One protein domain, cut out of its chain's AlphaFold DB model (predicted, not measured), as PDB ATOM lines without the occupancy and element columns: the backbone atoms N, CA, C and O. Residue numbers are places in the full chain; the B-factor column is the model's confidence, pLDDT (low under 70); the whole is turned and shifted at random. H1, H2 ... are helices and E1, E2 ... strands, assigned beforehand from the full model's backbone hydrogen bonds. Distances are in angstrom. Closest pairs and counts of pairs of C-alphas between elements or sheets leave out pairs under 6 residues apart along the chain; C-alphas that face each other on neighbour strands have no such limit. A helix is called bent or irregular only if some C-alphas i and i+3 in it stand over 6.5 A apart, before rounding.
ATOM      1  N   ASN A  33      60.970  -8.248 -34.727       89.94
ATOM      2  CA  ASN A  33      61.031  -9.682 -34.979       89.94
ATOM      3  C   ASN A  33      59.940 -10.462 -34.249       89.94
ATOM      4  O   ASN A  33      59.470 -11.475 -34.776       89.94
ATOM      5  N   ASP A  34      59.440  -9.919 -33.141       89.69
ATOM      6  CA  ASP A  34      58.329 -10.487 -32.379       89.69
ATOM      7  C   ASP A  34      56.958 -10.257 -33.029       89.69
ATOM      8  O   ASP A  34      55.947 -10.777 -32.552       89.69
ATOM      9  N   TRP A  35      56.901  -9.525 -34.145       86.56
ATOM     10  CA  TRP A  35      55.669  -9.214 -34.865       86.56
ATOM     11  C   TRP A  35      55.691  -9.763 -36.289       86.56
ATOM     12  O   TRP A  35      56.696  -9.695 -36.997       86.56
ATOM     13  N   LYS A  36      54.548 -10.291 -36.730       89.88
ATOM     14  CA  LYS A  36      54.336 -10.778 -38.099       89.88
ATOM     15  C   LYS A  36      53.131 -10.110 -38.740       89.88
ATOM     16  O   LYS A  36      52.148  -9.822 -38.048       89.88
ATOM     17  N   TYR A  37      53.185  -9.914 -40.053       86.69
ATOM     18  CA  TYR A  37      52.033  -9.457 -40.816       86.69
ATOM     19  C   TYR A  37      50.853 -10.424 -40.628       86.69
ATOM     20  O   TYR A  37      51.022 -11.645 -40.573       86.69
ATOM     21  N   HIS A  38      49.656  -9.867 -40.441       84.81
ATOM     22  CA  HIS A  38      48.435 -10.643 -40.232       84.81
ATOM     23  C   HIS A  38      47.415 -10.402 -41.346       84.81
ATOM     24  O   HIS A  38      46.816 -11.349 -41.848       84.81
ATOM     25  N   GLY A  39      47.230  -9.143 -41.745       84.06
ATOM     26  CA  GLY A  39      46.309  -8.767 -42.810       84.06
ATOM     27  C   GLY A  39      46.152  -7.256 -42.913       84.06
ATOM     28  O   GLY A  39      46.595  -6.507 -42.042       84.06
ATOM     29  N   GLU A  40      45.498  -6.787 -43.969       80.75
ATOM     30  CA  GLU A  40      45.231  -5.367 -44.149       80.75
ATOM     31  C   GLU A  40      43.896  -5.124 -44.864       80.75
ATOM     32  O   GLU A  40      43.498  -5.864 -45.760       80.75
ATOM     33  N   GLY A  41      43.208  -4.060 -44.457       77.00
ATOM     34  CA  GLY A  41      42.055  -3.499 -45.158       77.00
ATOM     35  C   GLY A  41      42.406  -2.132 -45.736       77.00
ATOM     36  O   GLY A  41      43.513  -1.633 -45.544       77.00
ATOM     37  N   ASN A  42      41.461  -1.465 -46.392       75.38
ATOM     38  CA  ASN A  42      41.739  -0.187 -47.067       75.38
ATOM     39  C   ASN A  42      42.278   0.910 -46.128       75.38
ATOM     40  O   ASN A  42      43.047   1.757 -46.564       75.38
ATOM     41  N   LYS A  43      41.896   0.888 -44.843       76.81
ATOM     42  CA  LYS A  43      42.226   1.941 -43.863       76.81
ATOM     43  C   LYS A  43      43.188   1.515 -42.754       76.81
ATOM     44  O   LYS A  43      43.612   2.360 -41.973       76.81
ATOM     45  N   SER A  44      43.518   0.230 -42.649       82.38
ATOM     46  CA  SER A  44      44.369  -0.261 -41.563       82.38
ATOM     47  C   SER A  44      45.177  -1.491 -41.951       82.38
ATOM     48  O   SER A  44      44.729  -2.305 -42.759       82.38
ATOM     49  N   LEU A  45      46.345  -1.636 -41.336       82.62
ATOM     50  CA  LEU A  45      47.225  -2.797 -41.410       82.62
ATOM     51  C   LEU A  45      47.306  -3.453 -40.029       82.62
ATOM     52  O   LEU A  45      47.413  -2.761 -39.022       82.62
ATOM     53  N   VAL A  46      47.236  -4.777 -39.970       85.69
ATOM     54  CA  VAL A  46      47.261  -5.541 -38.724       85.69
ATOM     55  C   VAL A  46      48.508  -6.415 -38.688       85.69
ATOM     56  O   VAL A  46      48.782  -7.169 -39.626       85.69
ATOM     57  N   VAL A  47      49.241  -6.345 -37.579       82.75
ATOM     58  CA  VAL A  47      50.329  -7.273 -37.256       82.75
ATOM     59  C   VAL A  47      50.006  -8.004 -35.958       82.75
ATOM     60  O   VAL A  47      49.354  -7.463 -35.068       82.75
ATOM     61  N   SER A  48      50.442  -9.252 -35.846       85.06
ATOM     62  CA  SER A  48      50.212 -10.095 -34.666       85.06
ATOM     63  C   SER A  48      51.528 -10.421 -33.977       85.06
ATOM     64  O   SER A  48      52.526 -10.658 -34.659       85.06
ATOM     65  N   HIS A  49      51.523 -10.453 -32.647       83.81
ATOM     66  CA  HIS A  49      52.688 -10.877 -31.880       83.81
ATOM     67  C   HIS A  49      52.881 -12.395 -32.021       83.81
ATOM     68  O   HIS A  49      51.915 -13.162 -32.041       83.81
ATOM     69  N   VAL A  50      54.126 -12.852 -32.131       84.62
ATOM     70  CA  VAL A  50      54.449 -14.267 -32.374       84.62
ATOM     71  C   VAL A  50      54.164 -15.119 -31.134       84.62
ATOM     72  O   VAL A  50      53.559 -16.182 -31.254       84.62
ATOM     73  N   GLN A  51      54.553 -14.631 -29.949       77.06
ATOM     74  CA  GLN A  51      54.445 -15.364 -28.675       77.06
ATOM     75  C   GLN A  51      53.202 -15.034 -27.831       77.06
ATOM     76  O   GLN A  51      52.864 -15.763 -26.902       77.06
ATOM     77  N   HIS A  52      52.521 -13.924 -28.112       74.19
ATOM     78  CA  HIS A  52      51.439 -13.408 -27.279       74.19
ATOM     79  C   HIS A  52      50.186 -13.247 -28.132       74.19
ATOM     80  O   HIS A  52      50.269 -12.864 -29.297       74.19
ATOM     81  N   ALA A  53      49.011 -13.500 -27.558       75.25
ATOM     82  CA  ALA A  53      47.731 -13.354 -28.251       75.25
ATOM     83  C   ALA A  53      47.310 -11.874 -28.359       75.25
ATOM     84  O   ALA A  53      46.264 -11.481 -27.847       75.25
ATOM     85  N   ARG A  54      48.153 -11.049 -28.990       74.69
ATOM     86  CA  ARG A  54      47.982  -9.599 -29.155       74.69
ATOM     87  C   ARG A  54      48.163  -9.200 -30.614       74.69
ATOM     88  O   ARG A  54      48.974  -9.793 -31.331       74.69
ATOM     89  N   VAL A  55      47.447  -8.158 -31.025       82.56
ATOM     90  CA  VAL A  55      47.612  -7.526 -32.336       82.56
ATOM     91  C   VAL A  55      47.876  -6.033 -32.203       82.56
ATOM     92  O   VAL A  55      47.486  -5.388 -31.234       82.56
ATOM     93  N   LEU A  56      48.547  -5.495 -33.208       78.25
ATOM     94  CA  LEU A  56      48.694  -4.074 -33.470       78.25
ATOM     95  C   LEU A  56      47.885  -3.759 -34.720       78.25
ATOM     96  O   LEU A  56      47.993  -4.462 -35.724       78.25
ATOM     97  N   ARG A  57      47.096  -2.692 -34.662       83.75
ATOM     98  CA  ARG A  57      46.321  -2.172 -35.781       83.75
ATOM     99  C   ARG A  57      46.867  -0.797 -36.151       83.75
ATOM    100  O   ARG A  57      46.595   0.190 -35.493       83.75
ATOM    101  N   LEU A  58      47.642  -0.715 -37.216       79.31
ATOM    102  CA  LEU A  58      48.208   0.532 -37.721       79.31
ATOM    103  C   LEU A  58      47.202   1.197 -38.664       79.31
ATOM    104  O   LEU A  58      46.618   0.507 -39.506       79.31
ATOM    105  N   LEU A  59      46.983   2.507 -38.541       78.50
ATOM    106  CA  LEU A  59      46.157   3.232 -39.507       78.50
ATOM    107  C   LEU A  59      46.957   3.506 -40.786       78.50
ATOM    108  O   LEU A  59      48.183   3.611 -40.786       78.50
ATOM    109  N   LYS A  60      46.246   3.562 -41.908       76.75
ATOM    110  CA  LYS A  60      46.808   3.892 -43.216       76.75
ATOM    111  C   LYS A  60      46.357   5.285 -43.623       76.75
ATOM    112  O   LYS A  60      45.176   5.604 -43.474       76.75
ATOM    113  N   TYR A  61      47.263   6.060 -44.205       65.62
ATOM    114  CA  TYR A  61      46.956   7.381 -44.741       65.62
ATOM    115  C   TYR A  61      47.375   7.441 -46.209       65.62
ATOM    116  O   TYR A  61      48.474   7.017 -46.565       65.62
ATOM    117  N   SER A  62      46.483   7.929 -47.074       60.69
ATOM    118  CA  SER A  62      46.851   8.229 -48.460       60.69
ATOM    119  C   SER A  62      47.902   9.341 -48.484       60.69
ATOM    120  O   SER A  62      47.897  10.213 -47.613       60.69
ATOM    121  N   THR A  63      48.755   9.371 -49.505       52.31
ATOM    122  CA  THR A  63      49.668  10.499 -49.750       52.31
ATOM    123  C   THR A  63      48.903  11.822 -49.899       52.31
ATOM    124  O   THR A  63      49.333  12.843 -49.373       52.31
ATOM    125  N   GLU A  64      47.703  11.797 -50.490       51.28
ATOM    126  CA  GLU A  64      46.809  12.967 -50.593       51.28
ATOM    127  C   GLU A  64      46.239  13.412 -49.233       51.28
ATOM    128  O   GLU A  64      46.013  14.603 -48.999       51.28
ATOM    129  N   ASP A  65      46.017  12.460 -48.320       51.16
ATOM    130  CA  ASP A  65      45.573  12.743 -46.952       51.16
ATOM    131  C   ASP A  65      46.729  13.265 -46.094       51.16
ATOM    132  O   ASP A  65      46.486  14.040 -45.175       51.16
ATOM    133  N   ALA A  66      47.970  12.859 -46.376       50.31
ATOM    134  CA  ALA A  66      49.170  13.327 -45.688       50.31
ATOM    135  C   ALA A  66      49.561  14.755 -46.110       50.31
ATOM    136  O   ALA A  66      49.948  15.559 -45.265       50.31
ATOM    137  N   GLU A  67      49.398  15.107 -47.391       43.66
ATOM    138  CA  GLU A  67      49.691  16.452 -47.910       43.66
ATOM    139  C   GLU A  67      48.642  17.497 -47.499       43.66
ATOM    140  O   GLU A  67      48.991  18.623 -47.147       43.66
ATOM    141  N   ASN A  68      47.354  17.131 -47.482       42.59
ATOM    142  CA  ASN A  68      46.275  18.036 -47.054       42.59
ATOM    143  C   ASN A  68      46.140  18.149 -45.533       42.59
ATOM    144  O   ASN A  68      45.418  19.009 -45.021       42.59
ATOM    145  N   SER A  69      46.810  17.269 -44.798       47.88
ATOM    146  CA  SER A  69      46.698  17.187 -43.360       47.88
ATOM    147  C   SER A  69      48.049  17.457 -42.723       47.88
ATOM    148  O   SER A  69      48.830  16.543 -42.487       47.88
ATOM    149  N   HIS A  70      48.269  18.696 -42.286       49.16
ATOM    150  CA  HIS A  70      49.213  18.993 -41.205       49.16
ATOM    151  C   HIS A  70      48.709  18.383 -39.878       49.16
ATOM    152  O   HIS A  70      48.491  19.091 -38.895       49.16
ATOM    153  N   LYS A  71      48.436  17.070 -39.861       56.69
ATOM    154  CA  LYS A  71      48.008  16.345 -38.670       56.69
ATOM    155  C   LYS A  71      49.225  16.195 -37.787       56.69
ATOM    156  O   LYS A  71      50.165  15.488 -38.132       56.69
ATOM    157  N   THR A  72      49.213  16.891 -36.660       62.31
ATOM    158  CA  THR A  72      50.225  16.666 -35.632       62.31
ATOM    159  C   THR A  72      50.025  15.271 -35.031       62.31
ATOM    160  O   THR A  72      48.915  14.727 -35.068       62.31
ATOM    161  N   THR A  73      51.074  14.690 -34.450       64.75
ATOM    162  CA  THR A  73      50.999  13.416 -33.712       64.75
ATOM    163  C   THR A  73      49.900  13.439 -32.642       64.75
ATOM    164  O   THR A  73      49.235  12.437 -32.393       64.75
ATOM    165  N   GLU A  74      49.610  14.598 -32.042       68.62
ATOM    166  CA  GLU A  74      48.491  14.750 -31.105       68.62
ATOM    167  C   GLU A  74      47.126  14.572 -31.777       68.62
ATOM    168  O   GLU A  74      46.232  13.964 -31.190       68.62
ATOM    169  N   GLN A  75      46.943  15.072 -33.001       70.62
ATOM    170  CA  GLN A  75      45.691  14.906 -33.743       70.62
ATOM    171  C   GLN A  75      45.498  13.462 -34.212       70.62
ATOM    172  O   GLN A  75      44.375  12.954 -34.170       70.62
ATOM    173  N   ALA A  76      46.577  12.791 -34.625       70.69
ATOM    174  CA  ALA A  76      46.552  11.368 -34.951       70.69
ATOM    175  C   ALA A  76      46.195  10.529 -33.714       70.69
ATOM    176  O   ALA A  76      45.240   9.751 -33.753       70.69
ATOM    177  N   PHE A  77      46.851  10.777 -32.577       74.44
ATOM    178  CA  PHE A  77      46.532  10.110 -31.316       74.44
ATOM    179  C   PHE A  77      45.089  10.376 -30.858       74.44
ATOM    180  O   PHE A  77      44.388   9.451 -30.454       74.44
ATOM    181  N   HIS A  78      44.599  11.613 -30.977       79.62
ATOM    182  CA  HIS A  78      43.205  11.940 -30.668       79.62
ATOM    183  C   HIS A  78      42.223  11.210 -31.597       79.62
ATOM    184  O   HIS A  78      41.164  10.764 -31.159       79.62
ATOM    185  N   HIS A  79      42.548  11.066 -32.883       80.19
ATOM    186  CA  HIS A  79      41.722  10.298 -33.814       80.19
ATOM    187  C   HIS A  79      41.638   8.821 -33.407       80.19
ATOM    188  O   HIS A  79      40.555   8.240 -33.411       80.19
ATOM    189  N   ILE A  80      42.764   8.242 -32.997       79.50
ATOM    190  CA  ILE A  80      42.839   6.872 -32.494       79.50
ATOM    191  C   ILE A  80      42.021   6.723 -31.207       79.50
ATOM    192  O   ILE A  80      41.226   5.790 -31.085       79.50
ATOM    193  N   GLN A  81      42.159   7.664 -30.272       82.75
ATOM    194  CA  GLN A  81      41.387   7.666 -29.033       82.75
ATOM    195  C   GLN A  81      39.883   7.745 -29.315       82.75
ATOM    196  O   GLN A  81      39.111   6.987 -28.741       82.75
ATOM    197  N   ASN A  82      39.469   8.573 -30.275       88.25
ATOM    198  CA  ASN A  82      38.081   8.646 -30.720       88.25
ATOM    199  C   ASN A  82      37.548   7.293 -31.232       88.25
ATOM    200  O   ASN A  82      36.381   6.984 -31.003       88.25
ATOM    201  N   ILE A  83      38.363   6.482 -31.919       87.12
ATOM    202  CA  ILE A  83      37.967   5.132 -32.360       87.12
ATOM    203  C   ILE A  83      37.727   4.222 -31.145       87.12
ATOM    204  O   ILE A  83      36.711   3.526 -31.087       87.12
ATOM    205  N   VAL A  84      38.637   4.250 -30.166       84.75
ATOM    206  CA  VAL A  84      38.522   3.467 -28.924       84.75
ATOM    207  C   VAL A  84      37.279   3.884 -28.136       84.75
ATOM    208  O   VAL A  84      36.464   3.031 -27.782       84.75
ATOM    209  N   ASP A  85      37.087   5.187 -27.937       90.25
ATOM    210  CA  ASP A  85      35.944   5.751 -27.219       90.25
ATOM    211  C   ASP A  85      34.625   5.412 -27.918       90.25
ATOM    212  O   ASP A  85      33.651   5.051 -27.263       90.25
ATOM    213  N   TYR A  86      34.586   5.463 -29.250       94.94
ATOM    214  CA  TYR A  86      33.409   5.078 -30.024       94.94
ATOM    215  C   TYR A  86      33.065   3.593 -29.850       94.94
ATOM    216  O   TYR A  86      31.912   3.249 -29.576       94.94
ATOM    217  N   SER A  87      34.060   2.703 -29.941       90.81
ATOM    218  CA  SER A  87      33.854   1.275 -29.675       90.81
ATOM    219  C   SER A  87      33.331   1.050 -28.255       90.81
ATOM    220  O   SER A  87      32.357   0.323 -28.057       90.81
ATOM    221  N   GLN A  88      33.934   1.713 -27.267       90.06
ATOM    222  CA  GLN A  88      33.628   1.514 -25.856       90.06
ATOM    223  C   GLN A  88      32.284   2.106 -25.426       90.06
ATOM    224  O   GLN A  88      31.549   1.451 -24.691       90.06
ATOM    225  N   ASN A  89      31.978   3.329 -25.850       95.94
ATOM    226  CA  ASN A  89      30.846   4.105 -25.343       95.94
ATOM    227  C   ASN A  89      29.625   4.052 -26.266       95.94
ATOM    228  O   ASN A  89      28.538   4.416 -25.832       95.94
ATOM    229  N   VAL A  90      29.780   3.630 -27.528       97.19
ATOM    230  CA  VAL A  90      28.677   3.571 -28.505       97.19
ATOM    231  C   VAL A  90      28.431   2.138 -28.958       97.19
ATOM    232  O   VAL A  90      27.352   1.596 -28.722       97.19
ATOM    233  N   MET A  91      29.427   1.485 -29.562       96.44
ATOM    234  CA  MET A  91      29.212   0.167 -30.170       96.44
ATOM    235  C   MET A  91      29.046  -0.942 -29.131       96.44
ATOM    236  O   MET A  91      28.183  -1.798 -29.296       96.44
ATOM    237  N   LYS A  92      29.812  -0.928 -28.036       94.12
ATOM    238  CA  LYS A  92      29.717  -1.940 -26.975       94.12
ATOM    239  C   LYS A  92      28.352  -1.938 -26.261       94.12
ATOM    240  O   LYS A  92      27.797  -3.027 -26.118       94.12
ATOM    241  N   PRO A  93      27.751  -0.789 -25.886       96.38
ATOM    242  CA  PRO A  93      26.378  -0.759 -25.372       96.38
ATOM    243  C   PRO A  93      25.319  -1.254 -26.366       96.38
ATOM    244  O   PRO A  93      24.363  -1.909 -25.956       96.38
ATOM    245  N   LEU A  94      25.480  -0.971 -27.665       95.88
ATOM    246  CA  LEU A  94      24.518  -1.378 -28.700       95.88
ATOM    247  C   LEU A  94      24.630  -2.866 -29.059       95.88
ATOM    248  O   LEU A  94      23.622  -3.555 -29.209       95.88
ATOM    249  N   LEU A  95      25.858  -3.370 -29.177       93.75
ATOM    250  CA  LEU A  95      26.139  -4.723 -29.651       93.75
ATOM    251  C   LEU A  95      26.268  -5.747 -28.518       93.75
ATOM    252  O   LEU A  95      26.021  -6.930 -28.736       93.75
ATOM    253  N   GLY A  96      26.595  -5.308 -27.303       91.06
ATOM    254  CA  GLY A  96      26.719  -6.139 -26.109       91.06
ATOM    255  C   GLY A  96      28.169  -6.394 -25.688       91.06
ATOM    256  O   GLY A  96      29.045  -6.696 -26.499       91.06
ATOM    257  N   GLU A  97      28.407  -6.348 -24.375       89.19
ATOM    258  CA  GLU A  97      29.749  -6.437 -23.780       89.19
ATOM    259  C   GLU A  97      30.487  -7.741 -24.090       89.19
ATOM    260  O   GLU A  97      31.711  -7.748 -24.182       89.19
ATOM    261  N   LYS A  98      29.735  -8.830 -24.275       86.31
ATOM    262  CA  LYS A  98      30.262 -10.160 -24.606       86.31
ATOM    263  C   LYS A  98      30.899 -10.239 -25.997       86.31
ATOM    264  O   LYS A  98      31.717 -11.123 -26.213       86.31
ATOM    265  N   PHE A  99      30.513  -9.360 -26.924       87.56
ATOM    266  CA  PHE A  99      30.923  -9.446 -28.330       87.56
ATOM    267  C   PHE A  99      31.909  -8.351 -28.748       87.56
ATOM    268  O   PHE A  99      32.565  -8.494 -29.777       87.56
ATOM    269  N   VAL A 100      32.018  -7.262 -27.982       87.31
ATOM    270  CA  VAL A 100      32.889  -6.128 -28.316       87.31
ATOM    271  C   VAL A 100      34.070  -6.072 -27.354       87.31
ATOM    272  O   VAL A 100      33.910  -5.829 -26.154       87.31
ATOM    273  N   HIS A 101      35.268  -6.265 -27.902       81.44
ATOM    274  CA  HIS A 101      36.529  -6.122 -27.182       81.44
ATOM    275  C   HIS A 101      37.154  -4.771 -27.524       81.44
ATOM    276  O   HIS A 101      37.323  -4.443 -28.696       81.44
ATOM    277  N   ASN A 102      37.490  -3.991 -26.500       73.00
ATOM    278  CA  ASN A 102      38.087  -2.674 -26.687       73.00
ATOM    279  C   ASN A 102      39.613  -2.791 -26.726       73.00
ATOM    280  O   ASN A 102      40.199  -3.504 -25.913       73.00
ATOM    281  N   GLY A 103      40.229  -2.069 -27.659       72.38
ATOM    282  CA  GLY A 103      41.670  -1.839 -27.689       72.38
ATOM    283  C   GLY A 103      42.098  -0.658 -26.817       72.38
ATOM    284  O   GLY A 103      41.268  -0.022 -26.170       72.38
ATOM    285  N   GLU A 104      43.390  -0.336 -26.852       75.69
ATOM    286  CA  GLU A 104      43.976   0.807 -26.148       75.69
ATOM    287  C   GLU A 104      44.835   1.638 -27.110       75.69
ATOM    288  O   GLU A 104      45.690   1.127 -27.833       75.69
ATOM    289  N   ALA A 105      44.641   2.953 -27.120       75.56
ATOM    290  CA  ALA A 105      45.519   3.831 -27.878       75.56
ATOM    291  C   ALA A 105      46.915   3.839 -27.236       75.56
ATOM    292  O   ALA A 105      47.066   4.257 -26.091       75.56
ATOM    293  N   VAL A 106      47.948   3.430 -27.978       72.69
ATOM    294  CA  VAL A 106      49.335   3.508 -27.499       72.69
ATOM    295  C   VAL A 106      50.215   4.267 -28.464       72.69
ATOM    296  O   VAL A 106      50.013   4.241 -29.676       72.69
ATOM    297  N   LYS A 107      51.244   4.899 -27.912       73.00
ATOM    298  CA  LYS A 107      52.334   5.484 -28.684       73.00
ATOM    299  C   LYS A 107      53.453   4.461 -28.759       73.00
ATOM    300  O   LYS A 107      53.857   3.962 -27.717       73.00
ATOM    301  N   LEU A 108      53.945   4.159 -29.958       75.00
ATOM    302  CA  LEU A 108      55.109   3.283 -30.126       75.00
ATOM    303  C   LEU A 108      56.358   4.095 -30.485       75.00
ATOM    304  O   LEU A 108      56.228   5.179 -31.064       75.00
ATOM    305  N   PRO A 109      57.560   3.565 -30.206       75.44
ATOM    306  CA  PRO A 109      58.801   4.163 -30.680       75.44
ATOM    307  C   PRO A 109      58.824   4.274 -32.209       75.44
ATOM    308  O   PRO A 109      58.477   3.331 -32.924       75.44
ATOM    309  N   LEU A 110      59.270   5.421 -32.724       73.31
ATOM    310  CA  LEU A 110      59.289   5.686 -34.165       73.31
ATOM    311  C   LEU A 110      60.198   4.713 -34.929       73.31
ATOM    312  O   LEU A 110      59.849   4.276 -36.025       73.31
ATOM    313  N   ASP A 111      61.344   4.355 -34.350       77.25
ATOM    314  CA  ASP A 111      62.295   3.440 -34.985       77.25
ATOM    315  C   ASP A 111      61.725   2.021 -35.110       77.25
ATOM    316  O   ASP A 111      61.821   1.431 -36.187       77.25
ATOM    317  N   PHE A 112      61.008   1.542 -34.085       80.62
ATOM    318  CA  PHE A 112      60.265   0.280 -34.146       80.62
ATOM    319  C   PHE A 112      59.252   0.283 -35.300       80.62
ATOM    320  O   PHE A 112      59.215  -0.646 -36.105       80.62
ATOM    321  N   VAL A 113      58.449   1.348 -35.432       78.44
ATOM    322  CA  VAL A 113      57.436   1.446 -36.501       78.44
ATOM    323  C   VAL A 113      58.089   1.440 -37.885       78.44
ATOM    324  O   VAL A 113      57.589   0.774 -38.792       78.44
ATOM    325  N   ARG A 114      59.223   2.130 -38.057       76.19
ATOM    326  CA  ARG A 114      59.979   2.143 -39.321       76.19
ATOM    327  C   ARG A 114      60.508   0.757 -39.682       76.19
ATOM    328  O   ARG A 114      60.312   0.314 -40.814       76.19
ATOM    329  N   GLN A 115      61.148   0.070 -38.737       83.44
ATOM    330  CA  GLN A 115      61.690  -1.276 -38.943       83.44
ATOM    331  C   GLN A 115      60.581  -2.283 -39.255       83.44
ATOM    332  O   GLN A 115      60.662  -3.012 -40.245       83.44
ATOM    333  N   LEU A 116      59.496  -2.247 -38.478       82.06
ATOM    334  CA  LEU A 116      58.313  -3.065 -38.714       82.06
ATOM    335  C   LEU A 116      57.726  -2.803 -40.104       82.06
ATOM    336  O   LEU A 116      57.424  -3.753 -40.820       82.06
ATOM    337  N   SER A 117      57.603  -1.535 -40.513       80.81
ATOM    338  CA  SER A 117      57.073  -1.165 -41.828       80.81
ATOM    339  C   SER A 117      57.918  -1.727 -42.972       80.81
ATOM    340  O   SER A 117      57.358  -2.234 -43.942       80.81
ATOM    341  N   LEU A 118      59.251  -1.671 -42.868       83.94
ATOM    342  CA  LEU A 118      60.157  -2.245 -43.871       83.94
ATOM    343  C   LEU A 118      60.023  -3.767 -43.954       83.94
ATOM    344  O   LEU A 118      59.996  -4.322 -45.052       83.94
ATOM    345  N   LYS A 119      59.908  -4.432 -42.800       87.94
ATOM    346  CA  LYS A 119      59.732  -5.883 -42.707       87.94
ATOM    347  C   LYS A 119      58.424  -6.333 -43.352       87.94
ATOM    348  O   LYS A 119      58.440  -7.192 -44.227       87.94
ATOM    349  N   VAL A 120      57.299  -5.735 -42.951       85.06
ATOM    350  CA  VAL A 120      55.977  -6.165 -43.436       85.06
ATOM    351  C   VAL A 120      55.746  -5.806 -44.893       85.06
ATOM    352  O   VAL A 120      54.901  -6.437 -45.515       85.06
ATOM    353  N   GLN A 121      56.486  -4.834 -45.445       81.06
ATOM    354  CA  GLN A 121      56.338  -4.398 -46.831       81.06
ATOM    355  C   GLN A 121      56.329  -5.609 -47.765       81.06
ATOM    356  O   GLN A 121      55.359  -5.799 -48.474       81.06
ATOM    357  N   GLN A 122      57.307  -6.509 -47.689       79.31
ATOM    358  CA  GLN A 122      57.410  -7.647 -48.616       79.31
ATOM    359  C   GLN A 122      56.211  -8.618 -48.588       79.31
ATOM    360  O   GLN A 122      56.013  -9.355 -49.550       79.31
ATOM    361  N   GLU A 123      55.405  -8.611 -47.523       81.50
ATOM    362  CA  GLU A 123      54.245  -9.492 -47.344       81.50
ATOM    363  C   GLU A 123      52.915  -8.860 -47.813       81.50
ATOM    364  O   GLU A 123      51.889  -9.544 -47.868       81.50
ATOM    365  N   ARG A 124      52.906  -7.565 -48.169       79.50
ATOM    366  CA  ARG A 124      51.691  -6.825 -48.562       79.50
ATOM    367  C   ARG A 124      51.241  -7.149 -50.000       79.50
ATOM    368  O   ARG A 124      52.082  -7.325 -50.884       79.50
ATOM    369  N   PRO A 125      49.926  -7.184 -50.304       77.00
ATOM    370  CA  PRO A 125      49.426  -7.390 -51.660       77.00
ATOM    371  C   PRO A 125      49.803  -6.249 -52.609       77.00
ATOM    372  O   PRO A 125      49.726  -5.068 -52.264       77.00
ATOM    373  N   VAL A 126      50.112  -6.604 -53.861       56.88
ATOM    374  CA  VAL A 126      50.717  -5.670 -54.824       56.88
ATOM    375  C   VAL A 126      49.824  -4.485 -55.217       56.88
ATOM    376  O   VAL A 126      50.299  -3.417 -55.591       56.88
ATOM    377  N   SER A 127      48.510  -4.618 -55.089       54.16
ATOM    378  CA  SER A 127      47.564  -3.531 -55.354       54.16
ATOM    379  C   SER A 127      47.508  -2.464 -54.250       54.16
ATOM    380  O   SER A 127      46.878  -1.428 -54.453       54.16
ATOM    381  N   GLN A 128      48.163  -2.674 -53.098       50.72
ATOM    382  CA  GLN A 128      48.068  -1.797 -51.919       50.72
ATOM    383  C   GLN A 128      49.359  -1.028 -51.581       50.72
ATOM    384  O   GLN A 128      49.409  -0.320 -50.572       50.72
ATOM    385  N   TRP A 129      50.385  -1.097 -52.438       47.31
ATOM    386  CA  TRP A 129      51.673  -0.411 -52.245       47.31
ATOM    387  C   TRP A 129      51.597   1.125 -52.199       47.31
ATOM    388  O   TRP A 129      52.562   1.758 -51.782       47.31
ATOM    389  N   LYS A 130      50.489   1.739 -52.636       38.75
ATOM    390  CA  LYS A 130      50.351   3.202 -52.791       38.75
ATOM    391  C   LYS A 130      50.061   3.968 -51.487       38.75
ATOM    392  O   LYS A 130      49.793   5.161 -51.551       38.75
ATOM    393  N   VAL A 131      50.052   3.306 -50.328       43.03
ATOM    394  CA  VAL A 131      49.599   3.907 -49.061       43.03
ATOM    395  C   VAL A 131      50.694   3.804 -48.002       43.03
ATOM    396  O   VAL A 131      51.118   2.693 -47.657       43.03
ATOM    397  N   GLU A 132      51.140   4.960 -47.505       45.41
ATOM    398  CA  GLU A 132      52.132   5.077 -46.436       45.41
ATOM    399  C   GLU A 132      51.494   4.751 -45.075       45.41
ATOM    400  O   GLU A 132      50.354   5.109 -44.759       45.41
ATOM    401  N   THR A 133      52.228   3.994 -44.268       39.12
ATOM    402  CA  THR A 133      51.870   3.610 -42.904       39.12
ATOM    403  C   THR A 133      52.251   4.751 -41.969       39.12
ATOM    404  O   THR A 133      53.433   5.009 -41.754       39.12
ATOM    405  N   ALA A 134      51.264   5.431 -41.384       42.66
ATOM    406  CA  ALA A 134      51.519   6.403 -40.330       42.66
ATOM    407  C   ALA A 134      50.700   6.070 -39.082       42.66
ATOM    408  O   ALA A 134      49.519   5.759 -39.146       42.66
ATOM    409  N   GLU A 135      51.418   6.145 -37.968       41.91
ATOM    410  CA  GLU A 135      51.052   5.984 -36.565       41.91
ATOM    411  C   GLU A 135      50.271   4.713 -36.125       41.91
ATOM    412  O   GLU A 135      49.220   4.344 -36.657       41.91
ATOM    413  N   PRO A 136      50.793   4.008 -35.105       37.69
ATOM    414  CA  PRO A 136      50.231   2.759 -34.615       37.69
ATOM    415  C   PRO A 136      49.048   2.938 -33.660       37.69
ATOM    416  O   PRO A 136      49.065   3.802 -32.791       37.69
ATOM    417  N   VAL A 137      48.078   2.024 -33.733       32.31
ATOM    418  CA  VAL A 137      47.116   1.747 -32.652       32.31
ATOM    419  C   VAL A 137      47.387   0.347 -32.109       32.31
ATOM    420  O   VAL A 137      47.511  -0.604 -32.881       32.31
ATOM    421  N   LEU A 138      47.412   0.164 -30.787       30.47
ATOM    422  CA  LEU A 138      47.225  -1.168 -30.204       30.47
ATOM    423  C   LEU A 138      45.728  -1.437 -30.082       30.47
ATOM    424  O   LEU A 138      45.090  -1.118 -29.089       30.47
ATOM    425  N   SER A 139      45.139  -2.125 -31.055       30.27
ATOM    426  CA  SER A 139      43.929  -2.865 -30.700       30.27
ATOM    427  C   SER A 139      44.357  -4.124 -29.947       30.27
ATOM    428  O   SER A 139      44.659  -5.135 -30.571       30.27
ATOM    429  N   LEU A 140      44.439  -4.072 -28.612       29.33
ATOM    430  CA  LEU A 140      44.650  -5.256 -27.768       29.33
ATOM    431  C   LEU A 140      43.389  -6.142 -27.785       29.33
ATOM    432  O   LEU A 140      42.664  -6.252 -26.804       29.33
ATOM    433  N   GLY A 141      43.115  -6.765 -28.928       31.00
ATOM    434  CA  GLY A 141      42.137  -7.837 -29.068       31.00
ATOM    435  C   GLY A 141      42.819  -9.205 -28.944       31.00
ATOM    436  O   GLY A 141      43.965  -9.347 -29.382       31.00
ATOM    437  N   PRO A 142      42.150 -10.222 -28.371       32.16
ATOM    438  CA  PRO A 142      42.688 -11.575 -28.351       32.16
ATOM    439  C   PRO A 142      42.857 -12.096 -29.787       32.16
ATOM    440  O   PRO A 142      41.921 -12.055 -30.586       32.16
ATOM    441  N   VAL A 143      44.045 -12.620 -30.114       32.53
ATOM    442  CA  VAL A 143      44.241 -13.423 -31.334       32.53
ATOM    443  C   VAL A 143      43.555 -14.760 -31.107       32.53
ATOM    444  O   VAL A 143      44.108 -15.668 -30.491       32.53
ATOM    445  N   LEU A 144      42.327 -14.869 -31.584       34.00
ATOM    446  CA  LEU A 144      41.566 -16.097 -31.500       34.00
ATOM    447  C   LEU A 144      41.897 -16.967 -32.717       34.00
ATOM    448  O   LEU A 144      41.558 -16.639 -33.852       34.00
TER     449      LEU A 144
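AT A GLANCE: This is residues 33 to 144 of the 375 residues of the protein "Inositol-pentakisphosphate 2-kinase" of Coregonus sp. 'balchen' (UniProt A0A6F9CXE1). A strongly twisted sheet of four strands curls round one helix, H3, while a long helix, H2, grazes the sheet with its residues 73 to 84 and runs on beyond it. From the far end of H2 the unnamed residues 96 to 109 lead back to H3, and the short helix H1 sits at the end of E3. The printed part has 112 residues, with three named helices and four named strands in the order E1, E2, E3, H1, H2, H3, E4; the sheet's order is E1, E2, E3, E4, all antiparallel. The class is mixed, helices and strands; the whole is compact, with a radius of gyration of the C-alphas of 14.5 A and spans of 37 by 36 by 27 A.

IN THESE COORDINATES: E1, residues 35 to 41, begins at C-alpha 35 (55.669, -9.214, -34.865). E2 is residues 44 to 49, and E3, residues 55 to 62, is 22.6 A long. H1, residues 63 to 67, follows at once. H2, residues 73 to 95, is 31.0 A long, from C-alpha 73 (50.999, 13.416, -33.712) to C-alpha 95 (26.139, -4.723, -29.651). H2 is neither bent nor irregular, but only just: C-alphas 89 and 92 are 6.4 A apart. H3, residues 110 to 121, is 16.5 A long. E4, residues 131 to 137, ends at C-alpha 137 (47.116, 1.747, -32.652).

HOW THE PARTS SIT: E1, E2 and E3 form a meander, each strand the antiparallel neighbour of the one before; E1 and E2 are a hairpin, and so are E2 and E3. N 36 and O 48 are 2.9 A apart, and N 58 and O 45 are 2.7 A apart, both within hydrogen-bond range. E4 is antiparallel to E3 at 140 degrees, with N 57 and O 137 at 2.8 A. E1 and E4 are the edge strands and are apart. H3 is on one face of the sheet, two layers, and the sheet curls round it: the closest C-alphas of E1 and H3, Tyr 37 and Val 120, are 5.8 A apart, and those of H3 and E4, Ser 117 and Thr 133, 7.1 A. H2 only grazes the sheet; its closest C-alpha pair with E4 is Ile 80 and Val 137, 6.7 A. H1 also only grazes the sheet, with Thr 63 and Val 131 the closest C-alphas of H1 and E4, at 6.6 A. H2 is apart from H1 and from H3. Every O i to N i+4 pair is within hydrogen-bond range in H1 and H3, and 17 of 19 in H2.

THE WHOLE: The two C-alphas farthest apart, those of Glu 67 and Lys 98, are 40.4 A from each other. The printed part has no cut, and the link from H2 to H3 is long, with 14 residues. The mean pLDDT of the printed part is 71.8; residues 61 to 74 and 126 to 144 are under 70, and E4 has a mean of 40.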